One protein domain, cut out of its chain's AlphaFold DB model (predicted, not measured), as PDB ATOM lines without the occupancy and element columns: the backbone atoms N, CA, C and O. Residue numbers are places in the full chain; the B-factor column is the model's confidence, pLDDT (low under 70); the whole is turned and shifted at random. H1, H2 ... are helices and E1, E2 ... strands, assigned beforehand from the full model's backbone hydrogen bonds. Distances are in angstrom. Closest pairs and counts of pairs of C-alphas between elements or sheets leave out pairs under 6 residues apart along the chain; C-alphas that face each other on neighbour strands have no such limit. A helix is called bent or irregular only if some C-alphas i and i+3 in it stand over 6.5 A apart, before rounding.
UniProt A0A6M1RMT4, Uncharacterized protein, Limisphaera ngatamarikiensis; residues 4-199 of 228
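What this domain is: This is residues 4 to 199 of the 228 residues of an uncharacterized protein of Limisphaera ngatamarikiensis (UniProt A0A6M1RMT4). Picture one broad, twisted wall of eight strands, with the bent helix H1 and the helix H3 packed across one face; no named helix covers the other. Beyond one corner, E6 runs on into E7 and E8 runs on into E9, a small hairpin with H2 beside E8. The printed part has 196 residues and is mixed, with four named helices and eleven named strands in the order E1 H1 E2 E3 E4 E5 H2 H3 H4 E6 E7 E8 E9 E10 E11. The large sheet, E2 E3 E4 E5 E11 E10 E9 E6, is antiparallel; the whole is compact, with a radius of gyration of the C-alphas of 17.8 A and spans of 56 by 41 by 28 A.

Where its parts are: Find C-alpha 4 at (195.373, 159.258, 185.235), where E1, residues 4 to 6, begins. H1, residues 9 to 29, was assigned as one helix by its hydrogen bonds but is bent, with C-alphas 18 and 21 6.8 A apart; its arms are H1a, residues 9 to 18, 14.2 A, and H1b, residues 21 to 29, 12.2 A. Next come E2, 43 to 48; E3, 62 to 66; E4, 71 to 75; E5, 78 to 83; H2, 94 to 100, only just irregular, with C-alphas 95 and 98 7.0 A apart; H3, 108 to 121, 20.1 A; H4, 129 to 132; E6, 137 to 139; E7, 142 to 144; and E8, 147 to 149. E9, 151 to 160, spans 30.0 A, E10, 163 to 172, 30.5 A, and E11, 177 to 184, 21.5 A, ending at C-alpha 184 (184.193, 167.045, 168.853).

How they stand to each other: Look for two meanders, each strand the antiparallel neighbour of the one before: E2 E3 E4 E5, with N 63 and O 47 2.8 A apart, and E9 E10 E11, with N 165 and O 158 2.8 A apart. E5 and E11 are neighbours at 139 degrees, with N 183 and O 80 2.8 A apart. H1a, H1b and H3 lie on the same face, making two layers, helices on one face of a sheet. H1a is over E2 at a height of 8.1 A, H1b over E4 and E5 at 9.6 A, and H3 over E11, E9 and, only just with 3 C-alphas, E10 at 8.8 A. H4 only grazes the sheet with residues 130 to 132. H2 is not on it; its closest C-alpha to E8 is Tyr 100, 6.1 A from that of Leu 149. E1 pairs with no named strand. Each O i to N i+4 pair is within hydrogen-bond range in H1a, H1b and H3; H2 has 0 of 3, but 3 of 4 O i to N i+3 pairs, and H4 is too short for an i+4 pair.

The domain as a whole: The C-alphas of Gly 146 and Lys 198, the two farthest apart, are 56.5 A apart. The printed part has no cut; the links H1 to E2 and E2 to E3 are long. Mean pLDDT of the printed part is 96.1, and no printed residue is under 70.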
ATOM      1  N   TRP A   4     196.828 159.383 185.191       93.62
ATOM      2  CA  TRP A   4     195.373 159.258 185.235       93.62
ATOM      3  C   TRP A   4     194.832 159.725 186.575       93.62
ATOM      4  O   TRP A   4     195.469 159.526 187.605       93.62
ATOM      5  N   ILE A   5     193.626 160.285 186.578       93.38
ATOM      6  CA  ILE A   5     192.918 160.577 187.826       93.38
ATOM      7  C   ILE A   5     192.563 159.254 188.520       93.38
ATOM      8  O   ILE A   5     191.910 158.388 187.931       93.38
ATOM      9  N   HIS A   6     192.970 159.103 189.780       94.44
ATOM     10  CA  HIS A   6     192.418 158.100 190.679       94.44
ATOM     11  C   HIS A   6     191.100 158.633 191.243       94.44
ATOM     12  O   HIS A   6     191.069 159.532 192.081       94.44
ATOM     13  N   VAL A   7     189.991 158.100 190.736       94.31
ATOM     14  CA  VAL A   7     188.656 158.581 191.097       94.31
ATOM     15  C   VAL A   7     188.290 158.091 192.499       94.31
ATOM     16  O   VAL A   7     187.959 156.921 192.686       94.31
ATOM     17  N   THR A   8     188.332 158.997 193.475       95.00
ATOM     18  CA  THR A   8     187.792 158.771 194.823       95.00
ATOM     19  C   THR A   8     186.283 159.025 194.849       95.00
ATOM     20  O   THR A   8     185.738 159.706 193.977       95.00
ATOM     21  N   VAL A   9     185.591 158.505 195.870       94.81
ATOM     22  CA  VAL A   9     184.151 158.765 196.070       94.81
ATOM     23  C   VAL A   9     183.885 160.262 196.245       94.81
ATOM     24  O   VAL A   9     182.967 160.801 195.631       94.81
ATOM     25  N   GLU A  10     184.722 160.942 197.030       96.12
ATOM     26  CA  GLU A  10     184.624 162.383 197.267       96.12
ATOM     27  C   GLU A  10     184.766 163.183 195.966       96.12
ATOM     28  O   GLU A  10     183.909 164.011 195.656       96.12
ATOM     29  N   TYR A  11     185.788 162.880 195.156       95.94
ATOM     30  CA  TYR A  11     185.989 163.545 193.870       95.94
ATOM     31  C   TYR A  11     184.830 163.265 192.906       95.94
ATOM     32  O   TYR A  11     184.294 164.190 192.300       95.94
ATOM     33  N   SER A  12     184.386 162.007 192.803       97.12
ATOM     34  CA  SER A  12     183.253 161.630 191.949       97.12
ATOM     35  C   SER A  12     181.974 162.384 192.317       97.12
ATOM     36  O   SER A  12     181.287 162.894 191.432       97.12
ATOM     37  N   ASN A  13     181.666 162.497 193.611       97.25
ATOM     38  CA  ASN A  13     180.491 163.219 194.091       97.25
ATOM     39  C   ASN A  13     180.612 164.729 193.852       97.25
ATOM     40  O   ASN A  13     179.647 165.349 193.408       97.25
ATOM     41  N   ALA A  14     181.791 165.313 194.085       97.31
ATOM     42  CA  ALA A  14     182.035 166.731 193.833       97.31
ATOM     43  C   ALA A  14     181.863 167.086 192.348       97.31
ATOM     44  O   ALA A  14     181.209 168.078 192.024       97.31
ATOM     45  N   VAL A  15     182.383 166.252 191.438       97.81
ATOM     46  CA  VAL A  15     182.187 166.441 189.993       97.81
ATOM     47  C   VAL A  15     180.713 166.287 189.617       97.81
ATOM     48  O   VAL A  15     180.194 167.124 188.882       97.81
ATOM     49  N   LEU A  16     180.012 165.269 190.129       98.25
ATOM     50  CA  LEU A  16     178.584 165.091 189.847       98.25
ATOM     51  C   LEU A  16     177.774 166.331 190.250       98.25
ATOM     52  O   LEU A  16     177.031 166.866 189.430       98.25
ATOM     53  N   VAL A  17     177.951 166.816 191.482       97.69
ATOM     54  CA  VAL A  17     177.252 168.006 191.993       97.69
ATOM     55  C   VAL A  17     177.540 169.236 191.131       97.69
ATOM     56  O   VAL A  17     176.618 169.989 190.826       97.69
ATOM     57  N   ALA A  18     178.785 169.415 190.682       97.88
ATOM     58  CA  ALA A  18     179.161 170.526 189.812       97.88
ATOM     59  C   ALA A  18     178.540 170.436 188.404       97.88
ATOM     60  O   ALA A  18     178.236 171.466 187.799       97.88
ATOM     61  N   LEU A  19     178.341 169.226 187.866       98.38
ATOM     62  CA  LEU A  19     177.829 169.024 186.506       98.38
ATOM     63  C   LEU A  19     176.296 168.946 186.412       98.38
ATOM     64  O   LEU A  19     175.751 169.258 185.354       98.38
ATOM     65  N   LEU A  20     175.579 168.575 187.478       98.31
ATOM     66  CA  LEU A  20     174.109 168.469 187.461       98.31
ATOM     67  C   LEU A  20     173.391 169.759 187.001       98.31
ATOM     68  O   LEU A  20     172.503 169.654 186.146       98.31
ATOM     69  N   PRO A  21     173.760 170.971 187.467       98.12
ATOM     70  CA  PRO A  21     173.169 172.211 186.960       98.12
ATOM     71  C   PRO A  21     173.438 172.423 185.467       98.12
ATOM     72  O   PRO A  21     172.543 172.822 184.728       98.12
ATOM     73  N   ILE A  22     174.642 172.076 184.998       98.06
ATOM     74  CA  ILE A  22     175.030 172.213 183.588       98.06
ATOM     75  C   ILE A  22     174.178 171.292 182.709       98.06
ATOM     76  O   ILE A  22     173.639 171.736 181.694       98.06
ATOM     77  N   PHE A  23     174.016 170.026 183.105       98.31
ATOM     78  CA  PHE A  23     173.150 169.089 182.389       98.31
ATOM     79  C   PHE A  23     171.680 169.523 182.430       98.31
ATOM     80  O   PHE A  23     170.987 169.409 181.421       98.31
ATOM     81  N   SER A  24     171.217 170.072 183.557       98.25
ATOM     82  CA  SER A  24     169.854 170.599 183.703       98.25
ATOM     83  C   SER A  24     169.582 171.760 182.749       98.25
ATOM     84  O   SER A  24     168.585 171.749 182.028       98.25
ATOM     85  N   ASP A  25     170.485 172.739 182.703       97.94
ATOM     86  CA  ASP A  25     170.378 173.892 181.810       97.94
ATOM     87  C   ASP A  25     170.449 173.471 180.345       97.94
ATOM     88  O   ASP A  25     169.711 173.988 179.506       97.94
ATOM     89  N   PHE A  26     171.327 172.520 180.029       97.50
ATOM     90  CA  PHE A  26     171.453 171.968 178.689       97.50
ATOM     91  C   PHE A  26     170.164 171.260 178.248       97.50
ATOM     92  O   PHE A  26     169.630 171.562 177.181       97.50
ATOM     93  N   ALA A  27     169.616 170.382 179.091       97.56
ATOM     94  CA  ALA A  27     168.364 169.687 178.820       97.56
ATOM     95  C   ALA A  27     167.186 170.654 178.654       97.56
ATOM     96  O   ALA A  27     166.400 170.508 177.719       97.56
ATOM     97  N   LYS A  28     167.114 171.687 179.502       97.50
ATOM     98  CA  LYS A  28     166.100 172.744 179.420       97.50
ATOM     99  C   LYS A  28     166.201 173.544 178.120       97.50
ATOM    100  O   LYS A  28     165.184 173.800 177.486       97.50
ATOM    101  N   LYS A  29     167.411 173.926 177.688       96.62
ATOM    102  CA  LYS A  29     167.630 174.650 176.416       96.62
ATOM    103  C   LYS A  29     167.153 173.855 175.203       96.62
ATOM    104  O   LYS A  29     166.709 174.443 174.218       96.62
ATOM    105  N   LEU A  30     167.269 172.534 175.270       96.00
ATOM    106  CA  LEU A  30     166.875 171.625 174.202       96.00
ATOM    107  C   LEU A  30     165.437 171.112 174.324       96.00
ATOM    108  O   LEU A  30     164.993 170.408 173.421       96.00
ATOM    109  N   ASP A  31     164.722 171.477 175.392       95.31
ATOM    110  CA  ASP A  31     163.372 170.985 175.689       95.31
ATOM    111  C   ASP A  31     163.306 169.444 175.671       95.31
ATOM    112  O   ASP A  31     162.434 168.823 175.060       95.31
ATOM    113  N   LEU A  32     164.311 168.799 176.280       95.69
ATOM    114  CA  LEU A  32     164.357 167.339 176.365       95.69
ATOM    115  C   LEU A  32     163.247 166.839 177.304       95.69
ATOM    116  O   LEU A  32     163.021 167.449 178.349       95.69
ATOM    117  N   PRO A  33     162.596 165.698 177.007       95.00
ATOM    118  CA  PRO A  33     161.507 165.147 177.814       95.00
ATOM    119  C   PRO A  33     162.046 164.423 179.057       95.00
ATOM    120  O   PRO A  33     161.854 163.218 179.237       95.00
ATOM    121  N   ILE A  34     162.768 165.155 179.899       95.62
ATOM    122  CA  ILE A  34     163.318 164.689 181.168       95.62
ATOM    123  C   ILE A  34     163.017 165.710 182.272       95.62
ATOM    124  O   ILE A  34     162.835 166.891 181.973       95.62
ATOM    125  N   PRO A  35     162.975 165.293 183.547       92.81
ATOM    126  CA  PRO A  35     162.781 166.228 184.648       92.81
ATOM    127  C   PRO A  35     163.882 167.294 184.693       92.81
ATOM    128  O   PRO A  35     165.072 166.973 184.666       92.81
ATOM    129  N   THR A  36     163.482 168.561 184.804       93.25
ATOM    130  CA  THR A  36     164.391 169.693 185.025       93.25
ATOM    131  C   THR A  36     163.965 170.462 186.284       93.25
ATOM    132  O   THR A  36     162.810 170.888 186.338       93.25
ATOM    133  N   PRO A  37     164.858 170.690 187.267       97.00
ATOM    134  CA  PRO A  37     166.276 170.328 187.253       97.00
ATOM    135  C   PRO A  37     166.515 168.815 187.396       97.00
ATOM    136  O   PRO A  37     165.736 168.094 188.018       97.00
ATOM    137  N   ILE A  38     167.619 168.340 186.819       98.00
ATOM    138  CA  ILE A  38     168.137 166.993 187.045       98.00
ATOM    139  C   ILE A  38     168.780 166.989 188.435       98.00
ATOM    140  O   ILE A  38     169.744 167.713 188.684       98.00
ATOM    141  N   THR A  39     168.247 166.178 189.343       97.44
ATOM    142  CA  THR A  39     168.769 165.986 190.700       97.44
ATOM    143  C   THR A  39     169.485 164.640 190.807       97.44
ATOM    144  O   THR A  39     169.410 163.807 189.900       97.44
ATOM    145  N   SER A  40     170.166 164.402 191.930       96.62
ATOM    146  CA  SER A  40     170.812 163.118 192.233       96.62
ATOM    147  C   SER A  40     169.842 161.930 192.209       96.62
ATOM    148  O   SER A  40     170.251 160.830 191.857       96.62
ATOM    149  N   GLU A  41     168.560 162.141 192.517       97.44
ATOM    150  CA  GLU A  41     167.519 161.100 192.493       97.44
ATOM    151  C   GLU A  41     167.246 160.560 191.081       97.44
ATOM    152  O   GLU A  41     166.827 159.416 190.910       97.44
ATOM    153  N   HIS A  42     167.518 161.363 190.052       97.94
ATOM    154  CA  HIS A  42     167.381 160.948 188.659       97.94
ATOM    155  C   HIS A  42     168.621 160.219 188.133       97.94
ATOM    156  O   HIS A  42     168.602 159.739 187.001       97.94
ATOM    157  N   VAL A  43     169.707 160.138 188.907       98.12
ATOM    158  CA  VAL A  43     170.983 159.561 188.472       98.12
ATOM    159  C   VAL A  43     170.977 158.052 188.695       98.12
ATOM    160  O   VAL A  43     170.945 157.578 189.825       98.12
ATOM    161  N   GLN A  44     171.076 157.282 187.612       98.31
ATOM    162  CA  GLN A  44     171.295 155.836 187.685       98.31
ATOM    163  C   GLN A  44     172.781 155.510 187.838       98.31
ATOM    164  O   GLN A  44     173.166 154.618 188.593       98.31
ATOM    165  N   ARG A  45     173.629 156.202 187.073       98.06
ATOM    166  CA  ARG A  45     175.074 155.979 187.064       98.06
ATOM    167  C   ARG A  45     175.799 157.260 186.700       98.06
ATOM    168  O   ARG A  45     175.392 157.971 185.786       98.06
ATOM    169  N   PHE A  46     176.923 157.493 187.365       98.25
ATOM    170  CA  PHE A  46     177.856 158.548 187.011       98.25
ATOM    171  C   PHE A  46     179.280 157.992 186.948       98.25
ATOM    172  O   PHE A  46     179.674 157.185 187.791       98.25
ATOM    173  N   VAL A  47     180.036 158.387 185.928       96.94
ATOM    174  CA  VAL A  47     181.452 158.040 185.759       96.94
ATOM    175  C   VAL A  47     182.228 159.315 185.448       96.94
ATOM    176  O   VAL A  47     181.805 160.123 184.627       96.94
ATOM    177  N   THR A  48     183.382 159.485 186.083       96.62
ATOM    178  CA  THR A  48     184.308 160.601 185.847       96.62
ATOM    179  C   THR A  48     185.748 160.084 185.756       96.62
ATOM    180  O   THR A  48     185.986 158.878 185.839       96.62
ATOM    181  N   GLY A  49     186.707 160.989 185.570       92.00
ATOM    182  CA  GLY A  49     188.130 160.709 185.430       92.00
ATOM    183  C   GLY A  49     188.633 160.892 184.002       92.00
ATOM    184  O   GLY A  49     187.915 161.323 183.103       92.00
ATOM    185  N   GLY A  50     189.905 160.574 183.793       90.75
ATOM    186  CA  GLY A  50     190.559 160.739 182.504       90.75
ATOM    187  C   GLY A  50     192.071 160.880 182.639       90.75
ATOM    188  O   GLY A  50     192.598 160.860 183.760       90.75
ATOM    189  N   PRO A  51     192.771 161.000 181.502       91.38
ATOM    190  CA  PRO A  51     194.198 161.253 181.500       91.38
ATOM    191  C   PRO A  51     194.497 162.681 181.972       91.38
ATOM    192  O   PRO A  51     193.790 163.628 181.630       91.38
ATOM    193  N   VAL A  52     195.593 162.837 182.704       89.75
ATOM    194  CA  VAL A  52     196.201 164.125 183.033       89.75
ATOM    195  C   VAL A  52     197.380 164.331 182.091       89.75
ATOM    196  O   VAL A  52     198.351 163.569 182.102       89.75
ATOM    197  N   ILE A  53     197.271 165.350 181.239       87.06
ATOM    198  CA  ILE A  53     198.285 165.670 180.235       87.06
ATOM    199  C   ILE A  53     199.214 166.745 180.816       87.06
ATOM    200  O   ILE A  53     198.741 167.838 181.135       87.06
ATOM    201  N   PRO A  54     200.527 166.477 180.957       83.31
ATOM    202  CA  PRO A  54     201.474 167.470 181.452       83.31
ATOM    203  C   PRO A  54     201.428 168.763 180.631       83.31
ATOM    204  O   PRO A  54     201.442 168.719 179.403       83.31
ATOM    205  N   GLY A  55     201.382 169.908 181.314       83.00
ATOM    206  CA  GLY A  55     201.309 171.227 180.676       83.00
ATOM    207  C   GLY A  55     199.900 171.686 180.286       83.00
ATOM    208  O   GLY A  55     199.757 172.810 179.812       83.00
ATOM    209  N   TYR A  56     198.863 170.874 180.522       82.88
ATOM    210  CA  TYR A  56     197.469 171.241 180.277       82.88
ATOM    211  C   TYR A  56     196.663 171.262 181.583       82.88
ATOM    212  O   TYR A  56     196.936 170.464 182.485       82.88
ATOM    213  N   PRO A  57     195.654 172.148 181.705       84.44
ATOM    214  CA  PRO A  57     194.694 172.082 182.800       84.44
ATOM    215  C   PRO A  57     194.012 170.714 182.860       84.44
ATOM    216  O   PRO A  57     193.776 170.083 181.827       84.44
ATOM    217  N   ILE A  58     193.662 170.274 184.069       87.19
ATOM    218  CA  ILE A  58     192.896 169.040 184.252       87.19
ATOM    219  C   ILE A  58     191.516 169.218 183.615       87.19
ATOM    220  O   ILE A  58     190.771 170.137 183.955       87.19
ATOM    221  N   ASP A  59     191.188 168.316 182.697       90.44
ATOM    222  CA  ASP A  59     189.892 168.261 182.041       90.44
ATOM    223  C   ASP A  59     188.872 167.568 182.955       90.44
ATOM    224  O   ASP A  59     189.001 166.379 183.262       90.44
ATOM    225  N   VAL A  60     187.865 168.316 183.409       93.94
ATOM    226  CA  VAL A  60     186.746 167.758 184.177       93.94
ATOM    227  C   VAL A  60     185.829 167.025 183.209       93.94
ATOM    228  O   VAL A  60     185.217 167.641 182.339       93.94
ATOM    229  N   ARG A  61     185.719 165.707 183.386       95.88
ATOM    230  CA  ARG A  61     184.883 164.839 182.551       95.88
ATOM    231  C   ARG A  61     183.739 164.242 183.343       95.88
ATOM    232  O   ARG A  61     183.905 163.906 184.514       95.88
ATOM    233  N   GLY A  62     182.602 164.039 182.699       97.50
ATOM    234  CA  GLY A  62     181.465 163.367 183.313       97.50
ATOM    235  C   GLY A  62     180.662 162.596 182.286       97.50
ATOM    236  O   GLY A  62     180.334 163.128 181.233       97.50
ATOM    237  N   TYR A  63     180.328 161.357 182.614       98.31
ATOM    238  CA  TYR A  63     179.360 160.547 181.898       98.31
ATOM    239  C   TYR A  63     178.206 160.227 182.839       98.31
ATOM    240  O   TYR A  63     178.389 159.544 183.851       98.31
ATOM    241  N   LEU A  64     177.032 160.753 182.514       98.62
ATOM    242  CA  LEU A  64     175.822 160.645 183.311       98.62
ATOM    243  C   LEU A  64     174.809 159.753 182.596       98.62
ATOM    244  O   LEU A  64     174.488 159.992 181.435       98.62
ATOM    245  N   ILE A  65     174.272 158.766 183.310       98.56
ATOM    246  CA  ILE A  65     173.108 157.977 182.903       98.56
ATOM    247  C   ILE A  65     171.978 158.262 183.888       98.56
ATOM    248  O   ILE A  65     172.144 158.093 185.100       98.56
ATOM    249  N   LEU A  66     170.831 158.673 183.362       98.62
ATOM    250  CA  LEU A  66     169.615 158.896 184.132       98.62
ATOM    251  C   LEU A  66     168.794 157.611 184.279       98.62
ATOM    252  O   LEU A  66     168.884 156.702 183.457       98.62
ATOM    253  N   THR A  67     167.933 157.552 185.293       98.25
ATOM    254  CA  THR A  67     167.036 156.412 185.568       98.25
ATOM    255  C   THR A  67     166.036 156.128 184.446       98.25
ATOM    256  O   THR A  67     165.576 155.000 184.306       98.25
ATOM    257  N   ASN A  68     165.744 157.118 183.601       96.94
ATOM    258  CA  ASN A  68     164.927 156.973 182.393       96.94
ATOM    259  C   ASN A  68     165.748 156.627 181.129       96.94
ATOM    260  O   ASN A  68     165.217 156.665 180.019       96.94
ATOM    261  N   GLY A  69     167.040 156.325 181.283       97.38
ATOM    262  CA  GLY A  69     167.940 155.868 180.224       97.38
ATOM    263  C   GLY A  69     168.561 156.964 179.355       97.38
ATOM    264  O   GLY A  69     169.335 156.638 178.456       97.38
ATOM    265  N   TRP A  70     168.270 158.244 179.610       98.25
ATOM    266  CA  TRP A  70     168.971 159.354 178.956       98.25
ATOM    267  C   TRP A  70     170.429 159.424 179.402       98.25
ATOM    268  O   TRP A  70     170.751 159.170 180.565       98.25
ATOM    269  N   ARG A  71     171.311 159.788 178.474       98.50
ATOM    270  CA  ARG A  71     172.759 159.820 178.690       98.50
ATOM    271  C   ARG A  71     173.326 161.177 178.312       98.50
ATOM    272  O   ARG A  71     172.919 161.741 177.301       98.50
ATOM    273  N   PHE A  72     174.287 161.660 179.089       98.62
ATOM    274  CA  PHE A  72     174.998 162.910 178.837       98.62
ATOM    275  C   PHE A  72     176.496 162.719 179.025       98.62
ATOM    276  O   PHE A  72     176.929 161.993 179.923       98.62
ATOM    277  N   TRP A  73     177.275 163.430 178.220       98.50
ATOM    278  CA  TRP A  73     178.718 163.518 178.362       98.50
ATOM    279  C   TRP A  73     179.135 164.976 178.460       98.50
ATOM    280  O   TRP A  73     178.612 165.857 177.775       98.50
ATOM    281  N   TYR A  74     180.089 165.212 179.344       98.12
ATOM    282  CA  TYR A  74     180.728 166.492 179.547       98.12
ATOM    283  C   TYR A  74     182.235 166.302 179.453       98.12
ATOM    284  O   TYR A  74     182.796 165.435 180.132       98.12
ATOM    285  N   SER A  75     182.882 167.131 178.647       95.62
ATOM    286  CA  SER A  75     184.333 167.226 178.557       95.62
ATOM    287  C   SER A  75     184.729 168.575 177.966       95.62
ATOM    288  O   SER A  75     183.908 169.286 177.381       95.62
ATOM    289  N   LEU A  76     185.989 168.973 178.143       92.75
ATOM    290  CA  LEU A  76     186.545 170.196 177.560       92.75
ATOM    291  C   LEU A  76     185.703 171.446 177.879       92.75
ATOM    292  O   LEU A  76     185.542 172.345 177.052       92.75
ATOM    293  N   GLY A  77     185.117 171.492 179.076       94.94
ATOM    294  CA  GLY A  77     184.344 172.639 179.546       94.94
ATOM    295  C   GLY A  77     182.900 172.742 179.033       94.94
ATOM    296  O   GLY A  77     182.244 173.746 179.315       94.94
ATOM    297  N   HIS A  78     182.371 171.754 178.308       96.44
ATOM    298  CA  HIS A  78     181.007 171.801 177.771       96.44
ATOM    299  C   HIS A  78     180.343 170.416 177.693       96.44
ATOM    300  O   HIS A  78     180.987 169.387 177.874       96.44
ATOM    301  N   VAL A  79     179.029 170.393 177.440       97.81
ATOM    302  CA  VAL A  79     178.298 169.153 177.139       97.81
ATOM    303  C   VAL A  79     178.570 168.804 175.679       97.81
ATOM    304  O   VAL A  79     178.050 169.459 174.774       97.81
ATOM    305  N   ASP A  80     179.417 167.806 175.454       96.81
ATOM    306  CA  ASP A  80     179.829 167.404 174.107       96.81
ATOM    307  C   ASP A  80     178.814 166.473 173.439       96.81
ATOM    308  O   ASP A  80     178.724 166.438 172.211       96.81
ATOM    309  N   SER A  81     178.009 165.748 174.222       97.94
ATOM    310  CA  SER A  81     177.019 164.829 173.677       97.94
ATOM    311  C   SER A  81     175.881 164.500 174.639       97.94
ATOM    312  O   SER A  81     175.998 164.585 175.865       97.94
ATOM    313  N   PHE A  82     174.752 164.101 174.055       98.25
ATOM    314  CA  PHE A  82     173.668 163.428 174.758       98.25
ATOM    315  C   PHE A  82     173.048 162.353 173.870       98.25
ATOM    316  O   PHE A  82     173.133 162.408 172.641       98.25
ATOM    317  N   GLU A  83     172.365 161.407 174.500       98.44
ATOM    318  CA  GLU A  83     171.652 160.337 173.818       98.44
ATOM    319  C   GLU A  83     170.341 160.020 174.545       98.44
ATOM    320  O   GLU A  83     170.307 159.835 175.765       98.44
ATOM    321  N   ALA A  84     169.254 159.964 173.782       98.06
ATOM    322  CA  ALA A  84     167.962 159.486 174.237       98.06
ATOM    323  C   ALA A  84     168.004 157.959 174.441       98.06
ATOM    324  O   ALA A  84     168.720 157.266 173.718       98.06
ATOM    325  N   PRO A  85     167.172 157.398 175.337       96.12
ATOM    326  CA  PRO A  85     167.111 155.951 175.570       96.12
ATOM    327  C   PRO A  85     166.741 155.144 174.319       96.12
ATOM    328  O   PRO A  85     167.014 153.949 174.250       96.12
ATOM    329  N   ARG A  86     166.104 155.789 173.334       95.19
ATOM    330  CA  ARG A  86     165.709 155.187 172.065       95.19
ATOM    331  C   ARG A  86     166.326 155.960 170.904       95.19
ATOM    332  O   ARG A  86     165.905 157.075 170.598       95.19
ATOM    333  N   ASN A  87     167.295 155.339 170.238       96.06
ATOM    334  CA  ASN A  87     168.021 155.907 169.109       96.06
ATOM    335  C   ASN A  87     168.410 154.794 168.124       96.06
ATOM    336  O   ASN A  87     169.242 153.949 168.430       96.06
ATOM    337  N   TYR A  88     167.821 154.815 166.927       96.75
ATOM    338  CA  TYR A  88     168.008 153.756 165.930       96.75
ATOM    339  C   TYR A  88     169.481 153.524 165.553       96.75
ATOM    340  O   TYR A  88     169.907 152.387 165.406       96.75
ATOM    341  N   PHE A  89     170.277 154.586 165.415       96.81
ATOM    342  CA  PHE A  89     171.662 154.462 164.941       96.81
ATOM    343  C   PHE A  89     172.636 153.917 165.992       96.81
ATOM    344  O   PHE A  89     173.770 153.590 165.648       96.81
ATOM    345  N   THR A  90     172.233 153.861 167.261       94.50
ATOM    346  CA  THR A  90     173.021 153.252 168.340       94.50
ATOM    347  C   THR A  90     172.433 151.924 168.805       94.50
ATOM    348  O   THR A  90     173.074 151.242 169.603       94.50
ATOM    349  N   GLU A  91     171.276 151.513 168.272       95.00
ATOM    350  CA  GLU A  91     170.718 150.182 168.496       95.00
ATOM    351  C   GLU A  91     171.660 149.122 167.919       95.00
ATOM    352  O   GLU A  91     172.034 149.176 166.747       95.00
ATOM    353  N   GLN A  92     172.069 148.178 168.764       92.38
ATOM    354  CA  GLN A  92     172.960 147.079 168.382       92.38
ATOM    355  C   GLN A  92     172.214 145.747 168.303       92.38
ATOM    356  O   GLN A  92     172.750 144.795 167.741       92.38
ATOM    357  N   ASP A  93     171.001 145.671 168.854       94.12
ATOM    358  CA  ASP A  93     170.178 144.473 168.798       94.12
ATOM    359  C   ASP A  93     169.334 144.459 167.505       94.12
ATOM    360  O   ASP A  93     168.393 145.254 167.364       94.12
ATOM    361  N   PRO A  94     169.641 143.573 166.537       90.25
ATOM    362  CA  PRO A  94     168.904 143.503 165.280       90.25
ATOM    363  C   PRO A  94     167.436 143.092 165.461       90.25
ATOM    364  O   PRO A  94     166.607 143.451 164.617       90.25
ATOM    365  N   ASP A  95     167.084 142.394 166.546       94.31
ATOM    366  CA  ASP A  95     165.708 141.961 166.803       94.31
ATOM    367  C   ASP A  95     164.810 143.134 167.219       94.31
ATOM    368  O   ASP A  95     163.591 143.107 167.024       94.31
ATOM    369  N   ARG A  96     165.415 144.232 167.684       95.25
ATOM    370  CA  ARG A  96     164.709 145.444 168.117       95.25
ATOM    371  C   ARG A  96     164.442 146.438 166.997       95.25
ATOM    372  O   ARG A  96     163.719 147.408 167.209       95.25
ATOM    373  N   VAL A  97     164.938 146.204 165.777       94.94
ATOM    374  CA  VAL A  97     164.730 147.112 164.627       94.94
ATOM    375  C   VAL A  97     163.243 147.360 164.351       94.94
ATOM    376  O   VAL A  97     162.860 148.481 164.010       94.94
ATOM    377  N   ALA A  98     162.393 146.348 164.555       95.62
ATOM    378  CA  ALA A  98     160.945 146.473 164.399       95.62
ATOM    379  C   ALA A  98     160.340 147.561 165.302       95.62
ATOM    380  O   ALA A  98     159.391 148.230 164.895       95.62
ATOM    381  N   GLU A  99     160.911 147.793 166.489       96.31
ATOM    382  CA  GLU A  99     160.445 148.826 167.416       96.31
ATOM    383  C   GLU A  99     160.593 150.228 166.820       96.31
ATOM    384  O   GLU A  99     159.805 151.105 167.167       96.31
ATOM    385  N   TYR A 100     161.570 150.445 165.932       97.12
ATOM    386  CA  TYR A 100     161.913 151.735 165.322       97.12
ATOM    387  C   TYR A 100     161.144 152.030 164.033       97.12
ATOM    388  O   TYR A 100     161.321 153.097 163.445       97.12
ATOM    389  N   VAL A 101     160.291 151.115 163.577       97.50
ATOM    390  CA  VAL A 101     159.424 151.370 162.429       97.50
ATOM    391  C   VAL A 101     158.389 152.443 162.770       97.50
ATOM    392  O   VAL A 101     157.852 152.486 163.876       97.50
ATOM    393  N   GLY A 102     158.086 153.302 161.797       97.12
ATOM    394  CA  GLY A 102     157.128 154.376 161.996       97.12
ATOM    395  C   GLY A 102     156.803 155.198 160.754       97.12
ATOM    396  O   GLY A 102     157.224 154.890 159.638       97.12
ATOM    397  N   SER A 103     156.051 156.277 160.964       97.88
ATOM    398  CA  SER A 103     155.646 157.207 159.904       97.88
ATOM    399  C   SER A 103     156.670 158.320 159.710       97.88
ATOM    400  O   SER A 103     157.142 158.927 160.671       97.88
ATOM    401  N   LEU A 104     156.993 158.627 158.455       98.12
ATOM    402  CA  LEU A 104     157.886 159.732 158.122       98.12
ATOM    403  C   LEU A 104     157.113 161.059 158.117       98.12
ATOM    404  O   LEU A 104     156.438 161.369 157.140       98.12
ATOM    405  N   ASN A 105     157.247 161.848 159.185       98.00
ATOM    406  CA  ASN A 105     156.511 163.108 159.367       98.00
ATOM    407  C   ASN A 105     157.383 164.364 159.185       98.00
ATOM    408  O   ASN A 105     156.939 165.478 159.468       98.00
ATOM    409  N   MET A 106     158.633 164.191 158.761       97.81
ATOM    410  CA  MET A 106     159.621 165.255 158.621       97.81
ATOM    411  C   MET A 106     160.480 164.996 157.384       97.81
ATOM    412  O   MET A 106     160.910 163.873 157.133       97.81
ATOM    413  N   THR A 107     160.738 166.047 156.617       98.25
ATOM    414  CA  THR A 107     161.629 166.055 155.458       98.25
ATOM    415  C   THR A 107     163.091 166.211 155.872       98.25
ATOM    416  O   THR A 107     163.415 166.712 156.951       98.25
ATOM    417  N   ARG A 108     164.015 165.899 154.957       98.31
ATOM    418  CA  ARG A 108     165.453 166.136 155.174       98.31
ATOM    419  C   ARG A 108     165.775 167.599 155.498       98.31
ATOM    420  O   ARG A 108     166.614 167.870 156.350       98.31
ATOM    421  N   ARG A 109     165.106 168.548 154.831       98.25
ATOM    422  CA  ARG A 109     165.323 169.988 155.046       98.25
ATOM    423  C   ARG A 109     164.894 170.411 156.450       98.25
ATOM    424  O   ARG A 109     165.625 171.158 157.094       98.25
ATOM    425  N   GLU A 110     163.746 169.929 156.915       98.56
ATOM    426  CA  GLU A 110     163.267 170.183 158.277       98.56
ATOM    427  C   GLU A 110     164.197 169.562 159.325       98.56
ATOM    428  O   GLU A 110     164.481 170.205 160.329       98.56
ATOM    429  N   ALA A 111     164.746 168.371 159.066       98.62
ATOM    430  CA  ALA A 111     165.708 167.728 159.959       98.62
ATOM    431  C   ALA A 111     167.012 168.543 160.099       98.62
ATOM    432  O   ALA A 111     167.478 168.786 161.212       98.62
ATOM    433  N   VAL A 112     167.571 169.052 158.990       98.75
ATOM    434  CA  VAL A 112     168.732 169.969 159.039       98.75
ATOM    435  C   VAL A 112     168.385 171.264 159.778       98.75
ATOM    436  O   VAL A 112     169.201 171.768 160.550       98.75
ATOM    437  N   ALA A 113     167.192 171.818 159.543       98.56
ATOM    438  CA  ALA A 113     166.743 173.029 160.224       98.56
ATOM    439  C   ALA A 113     166.630 172.811 161.741       98.56
ATOM    440  O   ALA A 113     167.119 173.644 162.501       98.56
ATOM    441  N   LEU A 114     166.079 171.671 162.170       98.56
ATOM    442  CA  LEU A 114     165.998 171.291 163.578       98.56
ATOM    443  C   LEU A 114     167.392 171.182 164.212       98.56
ATOM    444  O   LEU A 114     167.627 171.788 165.253       98.56
ATOM    445  N   ALA A 115     168.335 170.478 163.576       98.50
ATOM    446  CA  ALA A 115     169.704 170.346 164.085       98.50
ATOM    447  C   ALA A 115     170.393 171.712 164.280       98.50
ATOM    448  O   ALA A 115     170.996 171.979 165.320       98.50
ATOM    449  N   ARG A 116     170.256 172.621 163.306       98.56
ATOM    450  CA  ARG A 116     170.813 173.982 163.397       98.56
ATOM    451  C   ARG A 116     170.144 174.823 164.478       98.56
ATOM    452  O   ARG A 116     170.828 175.569 165.175       98.56
ATOM    453  N   GLU A 117     168.833 174.694 164.637       98.31
ATOM    454  CA  GLU A 117     168.100 175.361 165.711       98.31
ATOM    455  C   GLU A 117     168.570 174.870 167.088       98.31
ATOM    456  O   GLU A 117     168.799 175.684 167.980       98.31
ATOM    457  N   MET A 118     168.831 173.569 167.256       98.00
ATOM    458  CA  MET A 118     169.408 173.050 168.502       98.00
ATOM    459  C   MET A 118     170.800 173.633 168.769       98.00
ATOM    460  O   MET A 118     171.062 174.107 169.874       98.00
ATOM    461  N   LEU A 119     171.681 173.684 167.761       98.19
ATOM    462  CA  LEU A 119     172.996 174.332 167.891       98.19
ATOM    463  C   LEU A 119     172.878 175.797 168.322       98.19
ATOM    464  O   LEU A 119     173.683 176.272 169.126       98.19
ATOM    465  N   LYS A 120     171.872 176.518 167.818       98.06
ATOM    466  CA  LYS A 120     171.593 177.898 168.218       98.06
ATOM    467  C   LYS A 120     171.148 177.980 169.680       98.06
ATOM    468  O   LYS A 120     171.720 178.768 170.427       98.06
ATOM    469  N   ARG A 121     170.201 177.141 170.114       97.50
ATOM    470  CA  ARG A 121     169.711 177.099 171.509       97.50
ATOM    471  C   ARG A 121     170.802 176.753 172.521       97.50
ATOM    472  O   ARG A 121     170.805 177.283 173.629       97.50
ATOM    473  N   MET A 122     171.760 175.910 172.133       96.12
ATOM    474  CA  MET A 122     172.931 175.579 172.957       96.12
ATOM    475  C   MET A 122     173.980 176.702 173.001       96.12
ATOM    476  O   MET A 122     174.869 176.670 173.849       96.12
ATOM    477  N   GLY A 123     173.889 177.701 172.114       96.38
ATOM    478  CA  GLY A 123     174.907 178.742 171.945       96.38
ATOM    479  C   GLY A 123     176.153 178.260 171.194       96.38
ATOM    480  O   GLY A 123     177.231 178.831 171.348       96.38
ATOM    481  N   TYR A 124     176.041 177.181 170.412       97.25
ATOM    482  CA  TYR A 124     177.161 176.555 169.695       97.25
ATOM    483  C   TYR A 124     177.248 176.986 168.228       97.25
ATOM    484  O   TYR A 124     178.315 176.879 167.629       97.25
ATOM    485  N   ALA A 125     176.158 177.500 167.649       96.62
ATOM    486  CA  ALA A 125     176.076 177.831 166.224       96.62
ATOM    487  C   ALA A 125     177.201 178.769 165.739       96.62
ATOM    488  O   ALA A 125     177.835 178.488 164.724       96.62
ATOM    489  N   GLU A 126     177.496 179.841 166.479       96.19
ATOM    490  CA  GLU A 126     178.539 180.814 166.106       96.19
ATOM    491  C   GLU A 126     179.954 180.234 166.209       96.19
ATOM    492  O   GLU A 126     180.829 180.558 165.408       96.19
ATOM    493  N   LYS A 127     180.173 179.319 167.161       96.50
ATOM    494  CA  LYS A 127     181.459 178.637 167.369       96.50
ATOM    495  C   LYS A 127     181.710 177.525 166.347       96.50
ATOM    496  O   LYS A 127     182.846 177.081 166.167       96.50
ATOM    497  N   LEU A 128     180.659 177.073 165.663       96.75
ATOM    498  CA  LEU A 128     180.689 175.978 164.696       96.75
ATOM    499  C   LEU A 128     180.194 176.441 163.315       96.75
ATOM    500  O   LEU A 128     179.241 175.866 162.779       96.75
ATOM    501  N   PRO A 129     180.837 177.440 162.681       94.75
ATOM    502  CA  PRO A 129     180.320 178.077 161.468       94.75
ATOM    503  C   PRO A 129     180.147 177.108 160.290       94.75
ATOM    504  O   PRO A 129     179.287 177.324 159.437       94.75
ATOM    505  N   GLN A 130     180.900 176.002 160.243       96.69
ATOM    506  CA  GLN A 130     180.758 174.982 159.196       96.69
ATOM    507  C   GLN A 130     179.390 174.277 159.222       96.69
ATOM    508  O   GLN A 130     178.931 173.815 158.179       96.69
ATOM    509  N   THR A 131     178.681 174.278 160.356       97.06
ATOM    510  CA  THR A 131     177.326 173.698 160.475       97.06
ATOM    511  C   THR A 131     176.248 174.500 159.727       97.06
ATOM    512  O   THR A 131     175.161 173.990 159.429       97.06
ATOM    513  N   SER A 132     176.555 175.741 159.329       96.75
ATOM    514  CA  SER A 132     175.701 176.539 158.435       96.75
ATOM    515  C   SER A 132     175.724 176.036 156.984       96.75
ATOM    516  O   SER A 132     174.762 176.242 156.239       96.75
ATOM    517  N   LYS A 133     176.780 175.316 156.585       97.19
ATOM    518  CA  LYS A 133     176.915 174.709 155.256       97.19
ATOM    519  C   LYS A 133     176.108 173.415 155.155       97.19
ATOM    520  O   LYS A 133     175.522 172.937 156.133       97.19
ATOM    521  N   ARG A 134     176.043 172.854 153.945       97.69
ATOM    522  CA  ARG A 134     175.439 171.535 153.705       97.69
ATOM    523  C   ARG A 134     176.143 170.473 154.581       97.69
ATOM    524  O   ARG A 134     177.369 170.524 154.655       97.69
ATOM    525  N   PRO A 135     175.399 169.536 155.205       98.50
ATOM    526  CA  PRO A 135     175.991 168.392 155.901       98.50
ATOM    527  C   PRO A 135     176.954 167.617 155.001       98.50
ATOM    528  O   PRO A 135     176.683 167.466 153.804       98.50
ATOM    529  N   THR A 136     178.051 167.117 155.567       98.31
ATOM    530  CA  THR A 136     178.997 166.249 154.851       98.31
ATOM    531  C   THR A 136     178.401 164.869 154.621       98.31
ATOM    532  O   THR A 136     178.562 164.317 153.533       98.31
ATOM    533  N   LYS A 137     177.647 164.349 155.598       98.25
ATOM    534  CA  LYS A 137     176.858 163.120 155.457       98.25
ATOM    535  C   LYS A 137     175.421 163.344 155.906       98.25
ATOM    536  O   LYS A 137     175.135 164.138 156.803       98.25
ATOM    537  N   PHE A 138     174.510 162.659 155.227       98.38
ATOM    538  CA  PHE A 138     173.091 162.668 155.543       98.38
ATOM    539  C   PHE A 138     172.507 161.296 155.214       98.38
ATOM    540  O   PHE A 138     172.320 160.964 154.041       98.38
ATOM    541  N   ASP A 139     172.156 160.545 156.250       98.19
ATOM    542  CA  ASP A 139     171.569 159.215 156.138       98.19
ATOM    543  C   ASP A 139     170.078 159.221 156.483       98.19
ATOM    544  O   ASP A 139     169.595 160.060 157.247       98.19
ATOM    545  N   GLY A 140     169.344 158.254 155.929       96.56
ATOM    546  CA  GLY A 140     167.918 158.066 156.178       96.56
ATOM    547  C   GLY A 140     166.970 158.907 155.292       96.56
ATOM    548  O   GLY A 140     167.407 159.785 154.530       96.56
ATOM    549  N   PRO A 141     165.649 158.636 155.349       96.94
ATOM    550  CA  PRO A 141     165.064 157.527 156.103       96.94
ATOM    551  C   PRO A 141     165.384 156.194 155.408       96.94
ATOM    552  O   PRO A 141     165.767 156.182 154.236       96.94
ATOM    553  N   PHE A 142     165.225 155.074 156.109       96.25
ATOM    554  CA  PHE A 142     165.508 153.748 155.549       96.25
ATOM    555  C   PHE A 142     164.240 152.923 155.342       96.25
ATOM    556  O   PHE A 142     163.168 153.238 155.870       96.25
ATOM    557  N   LYS A 143     164.380 151.841 154.570       96.56
ATOM    558  CA  LYS A 143     163.373 150.790 154.445       96.56
ATOM    559  C   LYS A 143     163.881 149.513 155.099       96.56
ATOM    560  O   LYS A 143     164.984 149.069 154.804       96.56
ATOM    561  N   TRP A 144     163.053 148.910 155.938       94.44
ATOM    562  CA  TRP A 144     163.312 147.618 156.560       94.44
ATOM    563  C   TRP A 144     162.092 146.726 156.363       94.44
ATOM    564  O   TRP A 144     161.000 147.055 156.817       94.44
ATOM    565  N   ARG A 145     162.259 145.628 155.612       95.00
ATOM    566  CA  ARG A 145     161.167 144.701 155.248       95.00
ATOM    567  C   ARG A 145     159.926 145.421 154.686       95.00
ATOM    568  O   ARG A 145     158.800 145.155 155.086       95.00
ATOM    569  N   GLY A 146     160.147 146.398 153.802       95.44
ATOM    570  CA  GLY A 146     159.095 147.237 153.205       95.44
ATOM    571  C   GLY A 146     158.560 148.361 154.107       95.44
ATOM    572  O   GLY A 146     157.963 149.315 153.605       95.44
ATOM    573  N   GLN A 147     158.832 148.313 155.410       97.25
ATOM    574  CA  GLN A 147     158.404 149.314 156.385       97.25
ATOM    575  C   GLN A 147     159.407 150.471 156.481       97.25
ATOM    576  O   GLN A 147     160.571 150.342 156.099       97.25
ATOM    577  N   THR A 148     158.952 151.636 156.941       98.12
ATOM    578  CA  THR A 148     159.785 152.844 157.037       98.12
ATOM    579  C   THR A 148     160.455 152.928 158.402       98.12
ATOM    580  O   THR A 148     159.788 152.806 159.422       98.12
ATOM    581  N   LEU A 149     161.755 153.216 158.412       98.00
ATOM    582  CA  LEU A 149     162.498 153.650 159.593       98.00
ATOM    583  C   LEU A 149     162.665 155.177 159.506       98.00
ATOM    584  O   LEU A 149     163.502 155.650 158.724       98.00
ATOM    585  N   PRO A 150     161.852 155.966 160.232       98.25
ATOM    586  CA  PRO A 150     161.809 157.417 160.112       98.25
ATOM    587  C   PRO A 150     162.919 158.058 160.955       98.25
ATOM    588  O   PRO A 150     162.646 158.868 161.832       98.25
ATOM    589  N   TYR A 151     164.176 157.694 160.712       98.44
ATOM    590  CA  TYR A 151     165.327 158.252 161.418       98.44
ATOM    591  C   TYR A 151     166.307 158.895 160.441       98.44
ATOM    592  O   TYR A 151     166.554 158.366 159.356       98.44
ATOM    593  N   TYR A 152     166.867 160.032 160.844       98.75
ATOM    594  CA  TYR A 152     167.911 160.747 160.118       98.75
ATOM    595  C   TYR A 152     169.187 160.819 160.945       98.75
ATOM    596  O   TYR A 152     169.110 161.070 162.146       98.75
ATOM    597  N   ARG A 153     170.339 160.657 160.291       98.75
ATOM    598  CA  ARG A 153     171.653 160.994 160.852       98.75
ATOM    599  C   ARG A 153     172.279 162.077 159.993       98.75
ATOM    600  O   ARG A 153     172.336 161.946 158.770       98.75
ATOM    601  N   ILE A 154     172.694 163.161 160.633       98.75
ATOM    602  CA  ILE A 154     173.226 164.353 159.979       98.75
ATOM    603  C   ILE A 154     174.601 164.633 160.562       98.75
ATOM    604  O   ILE A 154     174.718 164.820 161.771       98.75
ATOM    605  N   GLU A 155     175.613 164.695 159.703       98.62
ATOM    606  CA  GLU A 155     176.997 164.918 160.117       98.62
ATOM    607  C   GLU A 155     177.593 166.141 159.418       98.62
ATOM    608  O   GLU A 155     177.359 166.389 158.229       98.62
ATOM    609  N   TRP A 156     178.404 166.889 160.161       98.69
ATOM    610  CA  TRP A 156     179.336 167.874 159.631       98.69
ATOM    611  C   TRP A 156     180.742 167.521 160.096       98.69
ATOM    612  O   TRP A 156     181.010 167.462 161.295       98.69
ATOM    613  N   GLU A 157     181.638 167.341 159.135       98.00
ATOM    614  CA  GLU A 157     183.049 167.023 159.347       98.00
ATOM    615  C   GLU A 157     183.914 168.074 158.654       98.00
ATOM    616  O   GLU A 157     183.652 168.447 157.506       98.00
ATOM    617  N   TRP A 158     184.939 168.581 159.334       97.31
ATOM    618  CA  TRP A 158     185.909 169.489 158.722       97.31
ATOM    619  C   TRP A 158     187.237 169.484 159.469       97.31
ATOM    620  O   TRP A 158     187.313 169.080 160.625       97.31
ATOM    621  N   ASN A 159     188.276 169.995 158.811       96.12
ATOM    622  CA  ASN A 159     189.593 170.175 159.409       96.12
ATOM    623  C   ASN A 159     189.936 171.660 159.543       96.12
ATOM    624  O   ASN A 159     189.641 172.451 158.644       96.12
ATOM    625  N   THR A 160     190.622 172.012 160.629       92.94
ATOM    626  CA  THR A 160     191.315 173.295 160.791       92.94
ATOM    627  C   THR A 160     192.786 173.008 161.076       92.94
ATOM    628  O   THR A 160     193.159 172.633 162.189       92.94
ATOM    629  N   GLY A 161     193.640 173.122 160.055       92.19
ATOM    630  CA  GLY A 161     195.027 172.658 160.151       92.19
ATOM    631  C   GLY A 161     195.082 171.147 160.401       92.19
ATOM    632  O   GLY A 161     194.558 170.371 159.606       92.19
ATOM    633  N   THR A 162     195.690 170.735 161.515       91.00
ATOM    634  CA  THR A 162     195.780 169.328 161.947       91.00
ATOM    635  C   THR A 162     194.616 168.875 162.834       91.00
ATOM    636  O   THR A 162     194.574 167.713 163.235       91.00
ATOM    637  N   GLN A 163     193.681 169.768 163.171       91.62
ATOM    638  CA  GLN A 163     192.559 169.458 164.055       91.62
ATOM    639  C   GLN A 163     191.350 168.995 163.244       91.62
ATOM    640  O   GLN A 163     190.904 169.704 162.343       91.62
ATOM    641  N   PHE A 164     190.818 167.825 163.593       95.06
ATOM    642  CA  PHE A 164     189.559 167.307 163.064       95.06
ATOM    643  C   PHE A 164     188.395 167.772 163.937       95.06
ATOM    644  O   PHE A 164     188.473 167.724 165.166       95.06
ATOM    645  N   HIS A 165     187.313 168.198 163.293       97.12
ATOM    646  CA  HIS A 165     186.089 168.631 163.943       97.12
ATOM    647  C   HIS A 165     184.895 167.829 163.428       97.12
ATOM    648  O   HIS A 165     184.804 167.513 162.240       97.12
ATOM    649  N   TYR A 166     183.958 167.562 164.331       97.31
ATOM    650  CA  TYR A 166     182.801 166.714 164.092       97.31
ATOM    651  C   TYR A 166     181.564 167.247 164.809       97.31
ATOM    652  O   TYR A 166     181.646 167.691 165.958       97.31
ATOM    653  N   VAL A 167     180.415 167.173 164.143       98.50
ATOM    654  CA  VAL A 167     179.087 167.380 164.727       98.50
ATOM    655  C   VAL A 167     178.142 166.339 164.148       98.50
ATOM    656  O   VAL A 167     178.030 166.234 162.930       98.50
ATOM    657  N   GLU A 168     177.416 165.636 165.009       98.62
ATOM    658  CA  GLU A 168     176.414 164.632 164.658       98.62
ATOM    659  C   GLU A 168     175.089 164.942 165.334       98.62
ATOM    660  O   GLU A 168     175.040 165.276 166.520       98.62
ATOM    661  N   PHE A 169     174.012 164.750 164.582       98.75
ATOM    662  CA  PHE A 169     172.660 164.681 165.107       98.75
ATOM    663  C   PHE A 169     171.965 163.420 164.613       98.75
ATOM    664  O   PHE A 169     171.938 163.173 163.406       98.75
ATOM    665  N   ASN A 170     171.303 162.709 165.527       98.69
ATOM    666  CA  ASN A 170     170.290 161.721 165.169       98.69
ATOM    667  C   ASN A 170     168.910 162.284 165.474       98.69
ATOM    668  O   ASN A 170     168.694 162.890 166.525       98.69
ATOM    669  N   ILE A 171     167.977 162.094 164.547       98.62
ATOM    670  CA  ILE A 171     166.636 162.669 164.615       98.62
ATOM    671  C   ILE A 171     165.606 161.573 164.369       98.62
ATOM    672  O   ILE A 171     165.658 160.885 163.352       98.62
ATOM    673  N   ASP A 172     164.645 161.464 165.281       98.31
ATOM    674  CA  ASP A 172     163.386 160.752 165.095       98.31
ATOM    675  C   ASP A 172     162.439 161.651 164.284       98.31
ATOM    676  O   ASP A 172     161.889 162.638 164.784       98.31
ATOM    677  N   ALA A 173     162.275 161.334 163.003       98.25
ATOM    678  CA  ALA A 173     161.458 162.083 162.055       98.25
ATOM    679  C   ALA A 173     159.949 161.853 162.246       98.25
ATOM    680  O   ALA A 173     159.152 162.625 161.711       98.25
ATOM    681  N   GLN A 174     159.541 160.829 163.003       97.75
ATOM    682  CA  GLN A 174     158.140 160.628 163.375       97.75
ATOM    683  C   GLN A 174     157.741 161.596 164.488       97.75
ATOM    684  O   GLN A 174     156.708 162.262 164.380       97.75
ATOM    685  N   LYS A 175     158.569 161.677 165.537       96.69
ATOM    686  CA  LYS A 175     158.363 162.534 166.716       96.69
ATOM    687  C   LYS A 175     158.915 163.949 166.552       96.69
ATOM    688  O   LYS A 175     158.669 164.791 167.406       96.69
ATOM    689  N   LYS A 176     159.646 164.211 165.464       97.00
ATOM    690  CA  LYS A 176     160.341 165.480 165.194       97.00
ATOM    691  C   LYS A 176     161.319 165.859 166.312       97.00
ATOM    692  O   LYS A 176     161.412 167.020 166.696       97.00
ATOM    693  N   GLN A 177     162.041 164.868 166.830       97.06
ATOM    694  CA  GLN A 177     162.846 164.994 168.041       97.06
ATOM    695  C   GLN A 177     164.299 164.586 167.792       97.06
ATOM    696  O   GLN A 177     164.560 163.586 167.129       97.06
ATOM    697  N   VAL A 178     165.251 165.324 168.368       98.06
ATOM    698  CA  VAL A 178     166.655 164.900 168.402       98.06
ATOM    699  C   VAL A 178     166.829 163.779 169.426       98.06
ATOM    700  O   VAL A 178     166.518 163.951 170.602       98.06
ATOM    701  N   THR A 179     167.349 162.640 168.981       98.31
ATOM    702  CA  THR A 179     167.649 161.475 169.826       98.31
ATOM    703  C   THR A 179     169.127 161.358 170.169       98.31
ATOM    704  O   THR A 179     169.474 160.632 171.093       98.31
ATOM    705  N   LYS A 180     170.006 162.071 169.459       98.50
ATOM    706  CA  LYS A 180     171.429 162.177 169.792       98.50
ATOM    707  C   LYS A 180     171.991 163.494 169.294       98.50
ATOM    708  O   LYS A 180     171.670 163.919 168.186       98.50
ATOM    709  N   PHE A 181     172.885 164.065 170.082       98.62
ATOM    710  CA  PHE A 181     173.842 165.074 169.651       98.62
ATOM    711  C   PHE A 181     175.232 164.600 170.057       98.62
ATOM    712  O   PHE A 181     175.394 164.079 171.159       98.62
ATOM    713  N   ALA A 182     176.221 164.790 169.193       98.19
ATOM    714  CA  ALA A 182     177.622 164.657 169.561       98.19
ATOM    715  C   ALA A 182     178.463 165.702 168.834       98.19
ATOM    716  O   ALA A 182     178.231 165.987 167.660       98.19
ATOM    717  N   CYS A 183     179.457 166.263 169.513       97.56
ATOM    718  CA  CYS A 183     180.407 167.187 168.924       97.56
ATOM    719  C   CYS A 183     181.820 166.912 169.432       97.56
ATOM    720  O   CYS A 183     182.047 166.727 170.620       97.56
ATOM    721  N   ALA A 184     182.783 166.944 168.518       94.75
ATOM    722  CA  ALA A 184     184.193 167.045 168.853       94.75
ATOM    723  C   ALA A 184     184.735 168.289 168.154       94.75
ATOM    724  O   ALA A 184     184.875 168.312 166.933       94.75
ATOM    725  N   SER A 185     184.980 169.361 168.904       94.69
ATOM    726  CA  SER A 185     185.531 170.592 168.344       94.69
ATOM    727  C   SER A 185     186.247 171.407 169.410       94.69
ATOM    728  O   SER A 185     185.660 171.790 170.419       94.69
ATOM    729  N   THR A 186     187.502 171.753 169.139       91.94
ATOM    730  CA  THR A 186     188.301 172.646 169.990       91.94
ATOM    731  C   THR A 186     187.710 174.055 170.090       91.94
ATOM    732  O   THR A 186     187.960 174.750 171.070       91.94
ATOM    733  N   ASN A 187     186.854 174.460 169.144       94.12
ATOM    734  CA  ASN A 187     186.153 175.748 169.183       94.12
ATOM    735  C   ASN A 187     185.134 175.848 170.331       94.12
ATOM    736  O   ASN A 187     184.706 176.950 170.674       94.12
ATOM    737  N   LEU A 188     184.700 174.713 170.892       94.81
ATOM    738  CA  LEU A 188     183.789 174.677 172.036       94.81
ATOM    739  C   LEU A 188     184.513 174.595 173.380       94.81
ATOM    740  O   LEU A 188     183.850 174.737 174.407       94.81
ATOM    741  N   CYS A 189     185.841 174.415 173.383       92.94
ATOM    742  CA  CYS A 189     186.621 174.352 174.610       92.94
ATOM    743  C   CYS A 189     186.338 175.573 175.489       92.94
ATOM    744  O   CYS A 189     186.446 176.723 175.055       92.94
ATOM    745  N   ALA A 190     185.982 175.312 176.739       92.81
ATOM    746  CA  ALA A 190     185.699 176.332 177.732       92.81
ATOM    747  C   ALA A 190     186.379 175.984 179.057       92.81
ATOM    748  O   ALA A 190     186.901 174.884 179.245       92.81
ATOM    749  N   LYS A 191     186.379 176.936 179.992       92.50
ATOM    750  CA  LYS A 191     186.833 176.668 181.356       92.50
ATOM    751  C   LYS A 191     185.840 175.689 182.015       92.50
ATOM    752  O   LYS A 191     184.655 176.026 182.064       92.50
ATOM    753  N   PRO A 192     186.279 174.515 182.506       92.31
ATOM    754  CA  PRO A 192     185.403 173.614 183.252       92.31
ATOM    755  C   PRO A 192     184.959 174.250 184.582       92.31
ATOM    756  O   PRO A 192     185.601 175.203 185.043       92.31
ATOM    757  N   PRO A 193     183.882 173.750 185.219       93.75
ATOM    758  CA  PRO A 193     183.490 174.210 186.543       93.75
ATOM    759  C   PRO A 193     184.613 173.968 187.549       93.75
ATOM    760  O   PRO A 193     185.406 173.032 187.425       93.75
ATOM    761  N   GLU A 194     184.664 174.820 188.564       92.31
ATOM    762  CA  GLU A 194     185.576 174.624 189.677       92.31
ATOM    763  C   GLU A 194     185.126 173.420 190.507       92.31
ATOM    764  O   GLU A 194     183.974 173.336 190.933       92.31
ATOM    765  N   ILE A 195     186.043 172.479 190.720       93.94
ATOM    766  CA  ILE A 195     185.825 171.329 191.590       93.94
ATOM    767  C   ILE A 195     186.570 171.618 192.885       93.94
ATOM    768  O   ILE A 195     187.798 171.656 192.894       93.94
ATOM    769  N   GLY A 196     185.835 171.804 193.982       89.56
ATOM    770  CA  GLY A 196     186.404 172.110 195.303       89.56
ATOM    771  C   GLY A 196     187.257 170.988 195.914       89.56
ATOM    772  O   GLY A 196     187.731 171.120 197.037       89.56
ATOM    773  N   VAL A 197     187.452 169.887 195.186       92.50
ATOM    774  CA  VAL A 197     188.235 168.718 195.588       92.50
ATOM    775  C   VAL A 197     189.365 168.528 194.586       92.50
ATOM    776  O   VAL A 197     189.131 168.352 193.387       92.50
ATOM    777  N   LYS A 198     190.604 168.526 195.081       91.44
ATOM    778  CA  LYS A 198     191.771 168.216 194.253       91.44
ATOM    779  C   LYS A 198     191.743 166.721 193.891       91.44
ATOM    780  O   LYS A 198     191.690 165.899 194.806       91.44
ATOM    781  N   PRO A 199     191.795 166.346 192.600       92.19
ATOM    782  CA  PRO A 199     191.888 164.942 192.225       92.19
ATOM    783  C   PRO A 199     193.215 164.353 192.700       92.19
ATOM    784  O   PRO A 199     194.265 164.985 192.567       92.19
TER     785      PRO A 199